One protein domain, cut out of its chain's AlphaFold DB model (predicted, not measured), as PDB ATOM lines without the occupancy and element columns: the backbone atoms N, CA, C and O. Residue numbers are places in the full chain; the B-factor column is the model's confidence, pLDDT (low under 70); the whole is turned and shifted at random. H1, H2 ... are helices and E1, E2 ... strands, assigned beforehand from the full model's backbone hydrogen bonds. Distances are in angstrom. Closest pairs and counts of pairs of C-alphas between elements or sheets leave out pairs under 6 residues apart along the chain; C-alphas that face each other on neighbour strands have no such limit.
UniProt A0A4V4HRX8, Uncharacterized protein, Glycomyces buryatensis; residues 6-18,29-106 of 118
ATOM      1  N   TRP A   6     -48.352 -23.960 -19.437       81.81
ATOM      2  CA  TRP A   6     -47.891 -22.867 -20.278       81.81
ATOM      3  C   TRP A   6     -49.061 -21.977 -20.655       81.81
ATOM      4  O   TRP A   6     -50.149 -22.454 -20.972       81.81
ATOM      5  N   HIS A   7     -48.835 -20.676 -20.662       81.88
ATOM      6  CA  HIS A   7     -49.814 -19.697 -21.106       81.88
ATOM      7  C   HIS A   7     -49.182 -18.786 -22.142       81.88
ATOM      8  O   HIS A   7     -47.983 -18.530 -22.083       81.88
ATOM      9  N   TYR A   8     -50.000 -18.259 -23.049       82.06
ATOM     10  CA  TYR A   8     -49.664 -17.022 -23.738       82.06
ATOM     11  C   TYR A   8     -50.467 -15.868 -23.144       82.06
ATOM     12  O   TYR A   8     -51.598 -16.039 -22.679       82.06
ATOM     13  N   VAL A   9     -49.879 -14.682 -23.169       81.19
ATOM     14  CA  VAL A   9     -50.530 -13.428 -22.813       81.19
ATOM     15  C   VAL A   9     -50.378 -12.456 -23.969       81.19
ATOM     16  O   VAL A   9     -49.292 -12.303 -24.522       81.19
ATOM     17  N   SER A  10     -51.471 -11.793 -24.334       81.06
ATOM     18  CA  SER A  10     -51.417 -10.583 -25.151       81.06
ATOM     19  C   SER A  10     -51.777  -9.386 -24.287       81.06
ATOM     20  O   SER A  10     -52.803  -9.414 -23.612       81.06
ATOM     21  N   MET A  11     -50.962  -8.342 -24.312       81.56
ATOM     22  CA  MET A  11     -51.183  -7.101 -23.577       81.56
ATOM     23  C   MET A  11     -51.374  -5.962 -24.569       81.56
ATOM     24  O   MET A  11     -50.534  -5.768 -25.448       81.56
ATOM     25  N   ASP A  12     -52.463  -5.208 -24.421       82.12
ATOM     26  CA  ASP A  12     -52.672  -3.946 -25.134       82.12
ATOM     27  C   ASP A  12     -52.387  -2.768 -24.200       82.12
ATOM     28  O   ASP A  12     -53.034  -2.615 -23.159       82.12
ATOM     29  N   LEU A  13     -51.387  -1.964 -24.550       76.94
ATOM     30  CA  LEU A  13     -51.013  -0.747 -23.848       76.94
ATOM     31  C   LEU A  13     -51.779   0.435 -24.440       76.94
ATOM     32  O   LEU A  13     -51.571   0.810 -25.597       76.94
ATOM     33  N   ASP A  14     -52.587   1.087 -23.609       80.50
ATOM     34  CA  ASP A  14     -53.078   2.429 -23.895       80.50
ATOM     35  C   ASP A  14     -52.014   3.447 -23.449       80.50
ATOM     36  O   ASP A  14     -51.847   3.678 -22.248       80.50
ATOM     37  N   PRO A  15     -51.286   4.087 -24.384       71.75
ATOM     38  CA  PRO A  15     -50.217   5.015 -24.034       71.75
ATOM     39  C   PRO A  15     -50.735   6.352 -23.482       71.75
ATOM     40  O   PRO A  15     -49.950   7.124 -22.941       71.75
ATOM     41  N   ILE A  16     -52.027   6.660 -23.636       80.25
ATOM     42  CA  ILE A  16     -52.635   7.886 -23.104       80.25
ATOM     43  C   ILE A  16     -53.066   7.650 -21.659       80.25
ATOM     44  O   ILE A  16     -52.782   8.466 -20.783       80.25
ATOM     45  N   ALA A  17     -53.745   6.532 -21.404       82.25
ATOM     46  CA  ALA A  17     -54.200   6.173 -20.065       82.25
ATOM     47  C   ALA A  17     -53.097   5.541 -19.195       82.25
ATOM     48  O   ALA A  17     -53.258   5.461 -17.975       82.25
ATOM     49  N   LEU A  18     -51.985   5.117 -19.812       82.00
ATOM     50  CA  LEU A  18     -50.904   4.337 -19.196       82.00
ATOM     51  C   LEU A  18     -51.432   3.063 -18.526       82.00
ATOM     52  O   LEU A  18     -50.975   2.665 -17.455       82.00
ATOM     53  N   THR A  29     -50.478 -27.514 -22.137       81.38
ATOM     54  CA  THR A  29     -49.652 -28.581 -21.554       81.38
ATOM     55  C   THR A  29     -48.185 -28.514 -21.975       81.38
ATOM     56  O   THR A  29     -47.382 -29.283 -21.462       81.38
ATOM     57  N   ASP A  30     -47.835 -27.659 -22.942       84.31
ATOM     58  CA  ASP A  30     -46.517 -27.658 -23.581       84.31
ATOM     59  C   ASP A  30     -46.135 -26.257 -24.096       84.31
ATOM     60  O   ASP A  30     -46.947 -25.572 -24.732       84.31
ATOM     61  N   ARG A  31     -44.875 -25.861 -23.870       85.69
ATOM     62  CA  ARG A  31     -44.260 -24.623 -24.374       85.69
ATOM     63  C   ARG A  31     -44.345 -24.501 -25.891       85.69
ATOM     64  O   ARG A  31     -44.609 -23.421 -26.412       85.69
ATOM     65  N   VAL A  32     -44.131 -25.600 -26.610       86.00
ATOM     66  CA  VAL A  32     -44.192 -25.656 -28.074       86.00
ATOM     67  C   VAL A  32     -45.600 -25.320 -28.554       86.00
ATOM     68  O   VAL A  32     -45.758 -24.573 -29.516       86.00
ATOM     69  N   ILE A  33     -46.634 -25.806 -27.861       85.12
ATOM     70  CA  ILE A  33     -48.027 -25.480 -28.191       85.12
ATOM     71  C   ILE A  33     -48.298 -23.993 -27.932       85.12
ATOM     72  O   ILE A  33     -48.893 -23.333 -28.782       85.12
ATOM     73  N   ALA A  34     -47.814 -23.440 -26.815       84.81
ATOM     74  CA  ALA A  34     -47.940 -22.009 -26.522       84.81
ATOM     75  C   ALA A  34     -47.261 -21.130 -27.589       84.81
ATOM     76  O   ALA A  34     -47.831 -20.129 -28.032       84.81
ATOM     77  N   HIS A  35     -46.086 -21.547 -28.069       86.81
ATOM     78  CA  HIS A  35     -45.382 -20.905 -29.183       86.81
ATOM     79  C   HIS A  35     -46.186 -20.922 -30.480       86.81
ATOM     80  O   HIS A  35     -46.326 -19.886 -31.132       86.81
ATOM     81  N   LEU A  36     -46.726 -22.084 -30.855       87.69
ATOM     82  CA  LEU A  36     -47.499 -22.250 -32.086       87.69
ATOM     83  C   LEU A  36     -48.809 -21.455 -32.059       87.69
ATOM     84  O   LEU A  36     -49.161 -20.828 -33.059       87.69
ATOM     85  N   GLU A  37     -49.515 -21.431 -30.928       87.31
ATOM     86  CA  GLU A  37     -50.736 -20.631 -30.784       87.31
ATOM     87  C   GLU A  37     -50.443 -19.130 -30.837       87.31
ATOM     88  O   GLU A  37     -51.141 -18.398 -31.542       87.31
ATOM     89  N   THR A  38     -49.373 -18.672 -30.182       86.31
ATOM     90  CA  THR A  38     -48.943 -17.266 -30.265       86.31
ATOM     91  C   THR A  38     -48.613 -16.885 -31.706       86.31
ATOM     92  O   THR A  38     -49.109 -15.875 -32.209       86.31
ATOM     93  N   GLN A  39     -47.874 -17.742 -32.418       89.44
ATOM     94  CA  GLN A  39     -47.580 -17.540 -33.834       89.44
ATOM     95  C   GLN A  39     -48.858 -17.444 -34.678       89.44
ATOM     96  O   GLN A  39     -48.985 -16.545 -35.511       89.44
ATOM     97  N   ARG A  40     -49.826 -18.341 -34.454       88.56
ATOM     98  CA  ARG A  40     -51.103 -18.355 -35.179       88.56
ATOM     99  C   ARG A  40     -51.887 -17.058 -34.973       88.56
ATOM    100  O   ARG A  40     -52.477 -16.546 -35.923       88.56
ATOM    101  N   LEU A  41     -51.895 -16.525 -33.751       87.12
ATOM    102  CA  LEU A  41     -52.552 -15.257 -33.431       87.12
ATOM    103  C   LEU A  41     -51.845 -14.066 -34.077       87.12
ATOM    104  O   LEU A  41     -52.516 -13.206 -34.646       87.12
ATOM    105  N   LEU A  42     -50.511 -14.036 -34.036       86.75
ATOM    106  CA  LEU A  42     -49.708 -13.003 -34.688       86.75
ATOM    107  C   LEU A  42     -49.936 -12.990 -36.205       86.75
ATOM    108  O   LEU A  42     -50.179 -11.927 -36.773       86.75
ATOM    109  N   ASP A  43     -49.937 -14.156 -36.855       89.75
ATOM    110  CA  ASP A  43     -50.223 -14.267 -38.288       89.75
ATOM    111  C   ASP A  43     -51.655 -13.825 -38.621       89.75
ATOM    112  O   ASP A  43     -51.861 -13.083 -39.581       89.75
ATOM    113  N   ALA A  44     -52.647 -14.219 -37.814       87.38
ATOM    114  CA  ALA A  44     -54.033 -13.794 -38.009       87.38
ATOM    115  C   ALA A  44     -54.202 -12.276 -37.845       87.38
ATOM    116  O   ALA A  44     -54.903 -11.640 -38.630       87.38
ATOM    117  N   ALA A  45     -53.544 -11.675 -36.853       84.69
ATOM    118  CA  ALA A  45     -53.586 -10.236 -36.624       84.69
ATOM    119  C   ALA A  45     -52.849  -9.453 -37.727       84.69
ATOM    120  O   ALA A  45     -53.327  -8.398 -38.151       84.69
ATOM    121  N   ALA A  46     -51.749  -9.999 -38.256       87.69
ATOM    122  CA  ALA A  46     -50.988  -9.414 -39.359       87.69
ATOM    123  C   ALA A  46     -51.796  -9.292 -40.664       87.69
ATOM    124  O   ALA A  46     -51.513  -8.404 -41.467       87.69
ATOM    125  N   VAL A  47     -52.838 -10.114 -40.860       88.31
ATOM    126  CA  VAL A  47     -53.778  -9.971 -41.991       88.31
ATOM    127  C   VAL A  47     -54.481  -8.610 -41.969       88.31
ATOM    128  O   VAL A  47     -54.748  -8.034 -43.022       88.31
ATOM    129  N   PHE A  48     -54.774  -8.085 -40.779       84.50
ATOM    130  CA  PHE A  48     -55.530  -6.842 -40.603       84.50
ATOM    131  C   PHE A  48     -54.643  -5.637 -40.276       84.50
ATOM    132  O   PHE A  48     -55.049  -4.500 -40.512       84.50
ATOM    133  N   LYS A  49     -53.454  -5.879 -39.718       81.50
ATOM    134  CA  LYS A  49     -52.530  -4.855 -39.223       81.50
ATOM    135  C   LYS A  49     -51.105  -5.150 -39.701       81.50
ATOM    136  O   LYS A  49     -50.411  -5.954 -39.073       81.50
ATOM    137  N   PRO A  50     -50.647  -4.522 -40.799       81.31
ATOM    138  CA  PRO A  50     -49.317  -4.764 -41.358       81.31
ATOM    139  C   PRO A  50     -48.169  -4.548 -40.363       81.31
ATOM    140  O   PRO A  50     -47.149  -5.224 -40.452       81.31
ATOM    141  N   GLU A  51     -48.335  -3.661 -39.379       79.88
ATOM    142  CA  GLU A  51     -47.361  -3.412 -38.311       79.88
ATOM    143  C   GLU A  51     -47.113  -4.625 -37.394       79.88
ATOM    144  O   GLU A  51     -46.103  -4.664 -36.693       79.88
ATOM    145  N   ILE A  52     -47.996  -5.631 -37.415       82.88
ATOM    146  CA  ILE A  52     -47.844  -6.893 -36.675       82.88
ATOM    147  C   ILE A  52     -47.037  -7.927 -37.473       82.88
ATOM    148  O   ILE A  52     -46.467  -8.846 -36.887       82.88
ATOM    149  N   ALA A  53     -46.903  -7.767 -38.794       85.88
ATOM    150  CA  ALA A  53     -46.185  -8.729 -39.632       85.88
ATOM    151  C   ALA A  53     -44.712  -8.894 -39.215       85.88
ATOM    152  O   ALA A  53     -44.192 -10.012 -39.233       85.88
ATOM    153  N   GLU A  54     -44.054  -7.811 -38.785       84.69
ATOM    154  CA  GLU A  54     -42.672  -7.891 -38.301       84.69
ATOM    155  C   GLU A  54     -42.590  -8.615 -36.952       84.69
ATOM    156  O   GLU A  54     -41.714  -9.452 -36.770       84.69
ATOM    157  N   ALA A  55     -43.548  -8.404 -36.044       83.75
ATOM    158  CA  ALA A  55     -43.613  -9.158 -34.793       83.75
ATOM    159  C   ALA A  55     -43.836 -10.661 -35.038       83.75
ATOM    160  O   ALA A  55     -43.141 -11.496 -34.464       83.75
ATOM    161  N   ALA A  56     -44.731 -11.017 -35.966       85.88
ATOM    162  CA  ALA A  56     -44.954 -12.404 -36.382       85.88
ATOM    163  C   ALA A  56     -43.694 -13.048 -36.984       85.88
ATOM    164  O   ALA A  56     -43.493 -14.258 -36.899       85.88
ATOM    165  N   LYS A  57     -42.844 -12.257 -37.644       86.62
ATOM    166  CA  LYS A  57     -41.562 -12.717 -38.181       86.62
ATOM    167  C   LYS A  57     -40.512 -12.871 -37.081       86.62
ATOM    168  O   LYS A  57     -39.850 -13.903 -37.053       86.62
ATOM    169  N   LEU A  58     -40.386 -11.897 -36.181       83.69
ATOM    170  CA  LEU A  58     -39.463 -11.958 -35.044       83.69
ATOM    171  C   LEU A  58     -39.761 -13.166 -34.148       83.69
ATOM    172  O   LEU A  58     -38.838 -13.895 -33.803       83.69
ATOM    173  N   TRP A  59     -41.040 -13.444 -33.875       86.88
ATOM    174  CA  TRP A  59     -41.462 -14.639 -33.140       86.88
ATOM    175  C   TRP A  59     -40.984 -15.933 -33.818       86.88
ATOM    176  O   TRP A  59     -40.310 -16.748 -33.188       86.88
ATOM    177  N   ARG A  60     -41.222 -16.090 -35.133       82.62
ATOM    178  CA  ARG A  60     -40.725 -17.238 -35.926       82.62
ATOM    179  C   ARG A  60     -39.211 -17.394 -35.907       82.62
ATOM    180  O   ARG A  60     -38.721 -18.517 -35.984       82.62
ATOM    181  N   CYS A  61     -38.478 -16.286 -35.879       80.69
ATOM    182  CA  CYS A  61     -37.020 -16.296 -35.885       80.69
ATOM    183  C   CYS A  61     -36.411 -16.702 -34.536       80.69
ATOM    184  O   CYS A  61     -35.189 -16.741 -34.434       80.69
ATOM    185  N   GLY A  62     -37.243 -17.054 -33.550       65.81
ATOM    186  CA  GLY A  62     -36.803 -17.412 -32.212       65.81
ATOM    187  C   GLY A  62     -36.542 -16.155 -31.409       65.81
ATOM    188  O   GLY A  62     -35.400 -15.891 -31.058       65.81
ATOM    189  N   ALA A  63     -37.595 -15.364 -31.178       65.00
ATOM    190  CA  ALA A  63     -37.524 -14.236 -30.261       65.00
ATOM    191  C   ALA A  63     -36.831 -14.675 -28.960       65.00
ATOM    192  O   ALA A  63     -37.239 -15.671 -28.361       65.00
ATOM    193  N   ASP A  64     -35.777 -13.949 -28.578       55.59
ATOM    194  CA  ASP A  64     -34.821 -14.380 -27.547       55.59
ATOM    195  C   ASP A  64     -35.482 -14.636 -26.175       55.59
ATOM    196  O   ASP A  64     -34.982 -15.456 -25.408       55.59
ATOM    197  N   ASP A  65     -36.641 -14.017 -25.901       59.22
ATOM    198  CA  ASP A  65     -37.252 -13.967 -24.565       59.22
ATOM    199  C   ASP A  65     -38.707 -14.469 -24.491       59.22
ATOM    200  O   ASP A  65     -39.471 -14.006 -23.644       59.22
ATOM    201  N   ASP A  66     -39.143 -15.392 -25.364       75.44
ATOM    202  CA  ASP A  66     -40.551 -15.852 -25.371       75.44
ATOM    203  C   ASP A  66     -41.541 -14.661 -25.460       75.44
ATOM    204  O   ASP A  66     -42.656 -14.709 -24.942       75.44
ATOM    205  N   PHE A  67     -41.109 -13.570 -26.107       82.44
ATOM    206  CA  PHE A  67     -41.729 -12.246 -26.066       82.44
ATOM    207  C   PHE A  67     -41.581 -11.509 -27.404       82.44
ATOM    208  O   PHE A  67     -40.526 -11.550 -28.035       82.44
ATOM    209  N   VAL A  68     -42.605 -10.759 -27.821       79.69
ATOM    210  CA  VAL A  68     -42.508  -9.811 -28.938       79.69
ATOM    211  C   VAL A  68     -43.444  -8.613 -28.764       79.69
ATOM    212  O   VAL A  68     -44.561  -8.741 -28.268       79.69
ATOM    213  N   GLN A  69     -43.014  -7.442 -29.240       77.19
ATOM    214  CA  GLN A  69     -43.813  -6.216 -29.272       77.19
ATOM    215  C   GLN A  69     -44.163  -5.823 -30.716       77.19
ATOM    216  O   GLN A  69     -43.320  -5.891 -31.610       77.19
ATOM    217  N   ALA A  70     -45.396  -5.365 -30.948       74.19
ATOM    218  CA  ALA A  70     -45.884  -4.886 -32.239       74.19
ATOM    219  C   ALA A  70     -46.647  -3.561 -32.120       74.19
ATOM    220  O   ALA A  70     -47.403  -3.324 -31.173       74.19
ATOM    221  N   GLY A  71     -46.484  -2.684 -33.116       68.56
ATOM    222  CA  GLY A  71     -47.268  -1.447 -33.228       68.56
ATOM    223  C   GLY A  71     -47.144  -0.485 -32.036       68.56
ATOM    224  O   GLY A  71     -48.032   0.337 -31.825       68.56
ATOM    225  N   GLY A  72     -46.089  -0.612 -31.220       68.62
ATOM    226  CA  GLY A  72     -45.821   0.226 -30.042       68.62
ATOM    227  C   GLY A  72     -46.811   0.080 -28.879       68.62
ATOM    228  O   GLY A  72     -46.616   0.716 -27.848       68.62
ATOM    229  N   ARG A  73     -47.856  -0.740 -29.025       69.81
ATOM    230  CA  ARG A  73     -48.934  -0.903 -28.036       69.81
ATOM    231  C   ARG A  73     -49.191  -2.353 -27.670       69.81
ATOM    232  O   ARG A  73     -49.493  -2.642 -26.521       69.81
ATOM    233  N   LEU A  74     -49.054  -3.262 -28.629       70.81
ATOM    234  CA  LEU A  74     -49.404  -4.657 -28.430       70.81
ATOM    235  C   LEU A  74     -48.160  -5.476 -28.124       70.81
ATOM    236  O   LEU A  74     -47.131  -5.331 -28.779       70.81
ATOM    237  N   THR A  75     -48.272  -6.343 -27.132       79.50
ATOM    238  CA  THR A  75     -47.187  -7.198 -26.662       79.50
ATOM    239  C   THR A  75     -47.699  -8.623 -26.517       79.50
ATOM    240  O   THR A  75     -48.775  -8.815 -25.959       79.50
ATOM    241  N   TRP A  76     -46.951  -9.616 -26.995       80.69
ATOM    242  CA  TRP A  76     -47.241 -11.037 -26.794       80.69
ATOM    243  C   TRP A  76     -46.097 -11.694 -26.056       80.69
ATOM    244  O   TRP A  76     -44.937 -11.415 -26.349       80.69
ATOM    245  N   ALA A  77     -46.429 -12.597 -25.146       84.38
ATOM    246  CA  ALA A  77     -45.443 -13.425 -24.483       84.38
ATOM    247  C   ALA A  77     -46.008 -14.792 -24.124       84.38
ATOM    248  O   ALA A  77     -47.227 -14.959 -24.068       84.38
ATOM    249  N   ILE A  78     -45.125 -15.742 -23.829       84.38
ATOM    250  CA  ILE A  78     -45.491 -16.982 -23.148       84.38
ATOM    251  C   ILE A  78     -44.769 -17.091 -21.809       84.38
ATOM    252  O   ILE A  78     -43.657 -16.600 -21.653       84.38
ATOM    253  N   PHE A  79     -45.407 -17.727 -20.836       80.62
ATOM    254  CA  PHE A  79     -44.822 -17.972 -19.520       80.62
ATOM    255  C   PHE A  79     -45.307 -19.310 -18.957       80.62
ATOM    256  O   PHE A  79     -46.351 -19.836 -19.358       80.62
ATOM    257  N   GLU A  80     -44.527 -19.853 -18.030       83.81
ATOM    258  CA  GLU A  80     -44.801 -21.096 -17.311       83.81
ATOM    259  C   GLU A  80     -45.371 -20.790 -15.921       83.81
ATOM    260  O   GLU A  80     -44.949 -19.836 -15.263       83.81
ATOM    261  N   CYS A  81     -46.329 -21.592 -15.460       77.81
ATOM    262  CA  CYS A  81     -46.824 -21.547 -14.088       77.81
ATOM    263  C   CYS A  81     -47.339 -22.912 -13.604       77.81
ATOM    264  O   CYS A  81     -47.653 -23.793 -14.404       77.81
ATOM    265  N   GLU A  82     -47.450 -23.097 -12.284       72.06
ATOM    266  CA  GLU A  82     -47.842 -24.379 -11.672       72.06
ATOM    267  C   GLU A  82     -49.069 -24.228 -10.745       72.06
ATOM    268  O   GLU A  82     -49.010 -23.551  -9.718       72.06
ATOM    269  N   GLY A  83     -50.197 -24.876 -11.050       65.75
ATOM    270  CA  GLY A  83     -51.335 -24.974 -10.115       65.75
ATOM    271  C   GLY A  83     -51.936 -23.639  -9.647       65.75
ATOM    272  O   GLY A  83     -52.034 -22.681 -10.413       65.75
ATOM    273  N   ALA A  84     -52.304 -23.547  -8.360       59.25
ATOM    274  CA  ALA A  84     -52.802 -22.313  -7.720       59.25
ATOM    275  C   ALA A  84     -51.803 -21.134  -7.775       59.25
ATOM    276  O   ALA A  84     -52.167 -19.991  -7.509       59.25
ATOM    277  N   SER A  85     -50.541 -21.387  -8.147       61.81
ATOM    278  CA  SER A  85     -49.550 -20.335  -8.382       61.81
ATOM    279  C   SER A  85     -49.695 -19.660  -9.748       61.81
ATOM    280  O   SER A  85     -49.061 -18.636  -9.968       61.81
ATOM    281  N   CYS A  86     -50.546 -20.156 -10.654       74.00
ATOM    282  CA  CYS A  86     -50.745 -19.530 -11.960       74.00
ATOM    283  C   CYS A  86     -51.319 -18.116 -11.883       74.00
ATOM    284  O   CYS A  86     -50.948 -17.269 -12.687       74.00
ATOM    285  N   GLU A  87     -52.173 -17.814 -10.911       76.19
ATOM    286  CA  GLU A  87     -52.697 -16.456 -10.725       76.19
ATOM    287  C   GLU A  87     -51.629 -15.514 -10.171       76.19
ATOM    288  O   GLU A  87     -51.396 -14.436 -10.719       76.19
ATOM    289  N   ALA A  88     -50.922 -15.956  -9.128       75.25
ATOM    290  CA  ALA A  88     -49.798 -15.218  -8.565       75.25
ATOM    291  C   ALA A  88     -48.684 -15.013  -9.605       75.25
ATOM    292  O   ALA A  88     -48.114 -13.930  -9.679       75.25
ATOM    293  N   GLY A  89     -48.426 -16.017 -10.446       76.69
ATOM    294  CA  GLY A  89     -47.464 -15.970 -11.544       76.69
ATOM    295  C   GLY A  89     -47.894 -15.028 -12.665       76.69
ATOM    296  O   GLY A  89     -47.076 -14.251 -13.145       76.69
ATOM    297  N   ARG A  90     -49.185 -15.010 -13.029       82.94
ATOM    298  CA  ARG A  90     -49.745 -14.020 -13.966       82.94
ATOM    299  C   ARG A  90     -49.575 -12.604 -13.442       82.94
ATOM    300  O   ARG A  90     -49.135 -11.736 -14.187       82.94
ATOM    301  N   GLN A  91     -49.916 -12.366 -12.175       86.25
ATOM    302  CA  GLN A  91     -49.765 -11.045 -11.576       86.25
ATOM    303  C   GLN A  91     -48.290 -10.635 -11.499       86.25
ATOM    304  O   GLN A  91     -47.959  -9.534 -11.922       86.25
ATOM    305  N   ALA A  92     -47.414 -11.525 -11.026       81.94
ATOM    306  CA  ALA A  92     -45.978 -11.270 -10.939       81.94
ATOM    307  C   ALA A  92     -45.377 -10.953 -12.313       81.94
ATOM    308  O   ALA A  92     -44.640  -9.985 -12.443       81.94
ATOM    309  N   TYR A  93     -45.770 -11.693 -13.355       83.06
ATOM    310  CA  TYR A  93     -45.345 -11.414 -14.723       83.06
ATOM    311  C   TYR A  93     -45.740 -10.000 -15.179       83.06
ATOM    312  O   TYR A  93     -44.923  -9.280 -15.752       83.06
ATOM    313  N   LEU A  94     -46.988  -9.583 -14.924       85.69
ATOM    314  CA  LEU A  94     -47.452  -8.243 -15.296       85.69
ATOM    315  C   LEU A  94     -46.727  -7.144 -14.513       85.69
ATOM    316  O   LEU A  94     -46.390  -6.110 -15.092       85.69
ATOM    317  N   ASP A  95     -46.491  -7.368 -13.220       87.75
ATOM    318  CA  ASP A  95     -45.780  -6.435 -12.347       87.75
ATOM    319  C   ASP A  95     -44.311  -6.286 -12.795       87.75
ATOM    320  O   ASP A  95     -43.831  -5.162 -12.952       87.75
ATOM    321  N   ASP A  96     -43.630  -7.396 -13.095       84.88
ATOM    322  CA  ASP A  96     -42.249  -7.415 -13.595       84.88
ATOM    323  C   ASP A  96     -42.135  -6.732 -14.963       84.88
ATOM    324  O   ASP A  96     -41.237  -5.917 -15.199       84.88
ATOM    325  N   TRP A  97     -43.065  -7.015 -15.879       83.25
ATOM    326  CA  TRP A  97     -43.099  -6.366 -17.186       83.25
ATOM    327  C   TRP A  97     -43.311  -4.851 -17.062       83.25
ATOM    328  O   TRP A  97     -42.583  -4.075 -17.685       83.25
ATOM    329  N   ALA A  98     -44.248  -4.410 -16.218       85.06
ATOM    330  CA  ALA A  98     -44.479  -2.989 -15.967       85.06
ATOM    331  C   ALA A  98     -43.260  -2.301 -15.332       85.06
ATOM    332  O   ALA A  98     -42.898  -1.202 -15.757       85.06
ATOM    333  N   ALA A  99     -42.592  -2.959 -14.380       85.56
ATOM    334  CA  ALA A  99     -41.369  -2.457 -13.760       85.56
ATOM    335  C   ALA A  99     -40.225  -2.309 -14.777       85.56
ATOM    336  O   ALA A  99     -39.508  -1.308 -14.758       85.56
ATOM    337  N   ASN A 100     -40.082  -3.253 -15.713       83.69
ATOM    338  CA  ASN A 100     -39.091  -3.164 -16.789       83.69
ATOM    339  C   ASN A 100     -39.365  -1.984 -17.734       83.69
ATOM    340  O   ASN A 100     -38.431  -1.279 -18.124       83.69
ATOM    341  N   ILE A 101     -40.634  -1.721 -18.069       81.56
ATOM    342  CA  ILE A 101     -41.006  -0.536 -18.857       81.56
ATOM    343  C   ILE A 101     -40.697   0.750 -18.084       81.56
ATOM    344  O   ILE A 101     -40.111   1.672 -18.659       81.56
ATOM    345  N   GLU A 102     -41.034   0.820 -16.795       85.62
ATOM    346  CA  GLU A 102     -40.729   1.984 -15.957       85.62
ATOM    347  C   GLU A 102     -39.221   2.222 -15.858       85.62
ATOM    348  O   GLU A 102     -38.766   3.347 -16.047       85.62
ATOM    349  N   ALA A 103     -38.424   1.173 -15.662       81.19
ATOM    350  CA  ALA A 103     -36.970   1.280 -15.620       81.19
ATOM    351  C   ALA A 103     -36.381   1.779 -16.952       81.19
ATOM    352  O   ALA A 103     -35.455   2.591 -16.954       81.19
ATOM    353  N   ALA A 104     -36.920   1.321 -18.085       77.06
ATOM    354  CA  ALA A 104     -36.437   1.699 -19.409       77.06
ATOM    355  C   ALA A 104     -36.873   3.111 -19.843       77.06
ATOM    356  O   ALA A 104     -36.166   3.767 -20.607       77.06
ATOM    357  N   THR A 105     -38.041   3.576 -19.390       79.38
ATOM    358  CA  THR A 105     -38.692   4.785 -19.932       79.38
ATOM    359  C   THR A 105     -38.934   5.891 -18.905       79.38
ATOM    360  O   THR A 105     -39.217   7.025 -19.287       79.38
ATOM    361  N   GLY A 106     -38.837   5.586 -17.611       84.69
ATOM    362  CA  GLY A 106     -39.252   6.458 -16.511       84.69
ATOM    363  C   GLY A 106     -40.772   6.572 -16.338       84.69
ATOM    364  O   GLY A 106     -41.229   7.432 -15.585       84.69
TER     365      GLY A 106
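What this domain is: This is residues 6 to 18 and 29 to 106 of the 118 residues of an uncharacterized protein of Glycomyces buryatensis (UniProt A0A4V4HRX8). A small sheet of three strands lies between helices: the helical hairpin H1 and H2 covers one face, and the first part of the long helix H3 packs slantwise on the other. Residues 95 to 106, of which 95 to 105 belong to H3, stand free and stick out from the sheet. The printed part has 91 residues, with named elements in the order E1, H1, H2, E2, E3, H3; the sheet order is E1, E3, E2, all antiparallel, and the class is mixed, helices and strands. The whole is compact, with a radius of gyration of the C-alphas of 13.6 A and spans of 37 by 36 by 21 A.

Where its parts are: E1, residues 6 to 14, begins at C-alpha 6 (-47.891, -22.867, -20.278) and is 26.1 A long. After the cut come H1, residues 31 to 46, 22.4 A, and H2, residues 50 to 60, 16.1 A. E2 is residues 67 to 70, and E3 is residues 74 to 81, 22.3 A. H3, residues 85 to 105, 29.7 A, ends at C-alpha 105 (-38.692, 4.785, -19.932).

How they stand to each other: E3 is the inner strand. N 9 and O 77, 2.8 A apart, are within hydrogen-bond range between E1 and E3, as are N 68 and O 76, 2.8 A, in the hairpin of E2 and E3. H1 is on the sheet over E1 and E3, at a height of 9.0 A, along the strands; its closest C-alphas to E1 are those of Arg 31 and Trp 6, 5.7 A. On the same face H2 is over E2; the C-alphas of Ile 52 and Ala 70 are closest, 5.2 A. H1, with residues 39 to 46 alone, touches H2 at a shallow tilt of 20 degrees, opposite ways, closest at the C-alphas of Ala 46 and Ile 52, 4.8 A. H3 is on the opposite face, over E1 and E3, at 40 degrees to E3 on the local plane; the C-alphas of Cys 81 and Gly 89 are closest, 6.2 A. H3 is apart from H1 and H2. Each O i to N i+4 pair is within hydrogen-bond range in H1 and H3, and 5 of 7 are in H2.

The domain as a whole: The C-alphas farthest apart, those of Pro 50 and Ala 84, are 38.1 A apart. Residues 19 to 28 are not printed, and C-alphas 18 and 29 are 33.0 A apart across this cut. Of the links printed whole, none is long. Mean pLDDT of the printed part is 80.5; residues 62 to 65, 71 to 73 and 83 to 85 are under 70.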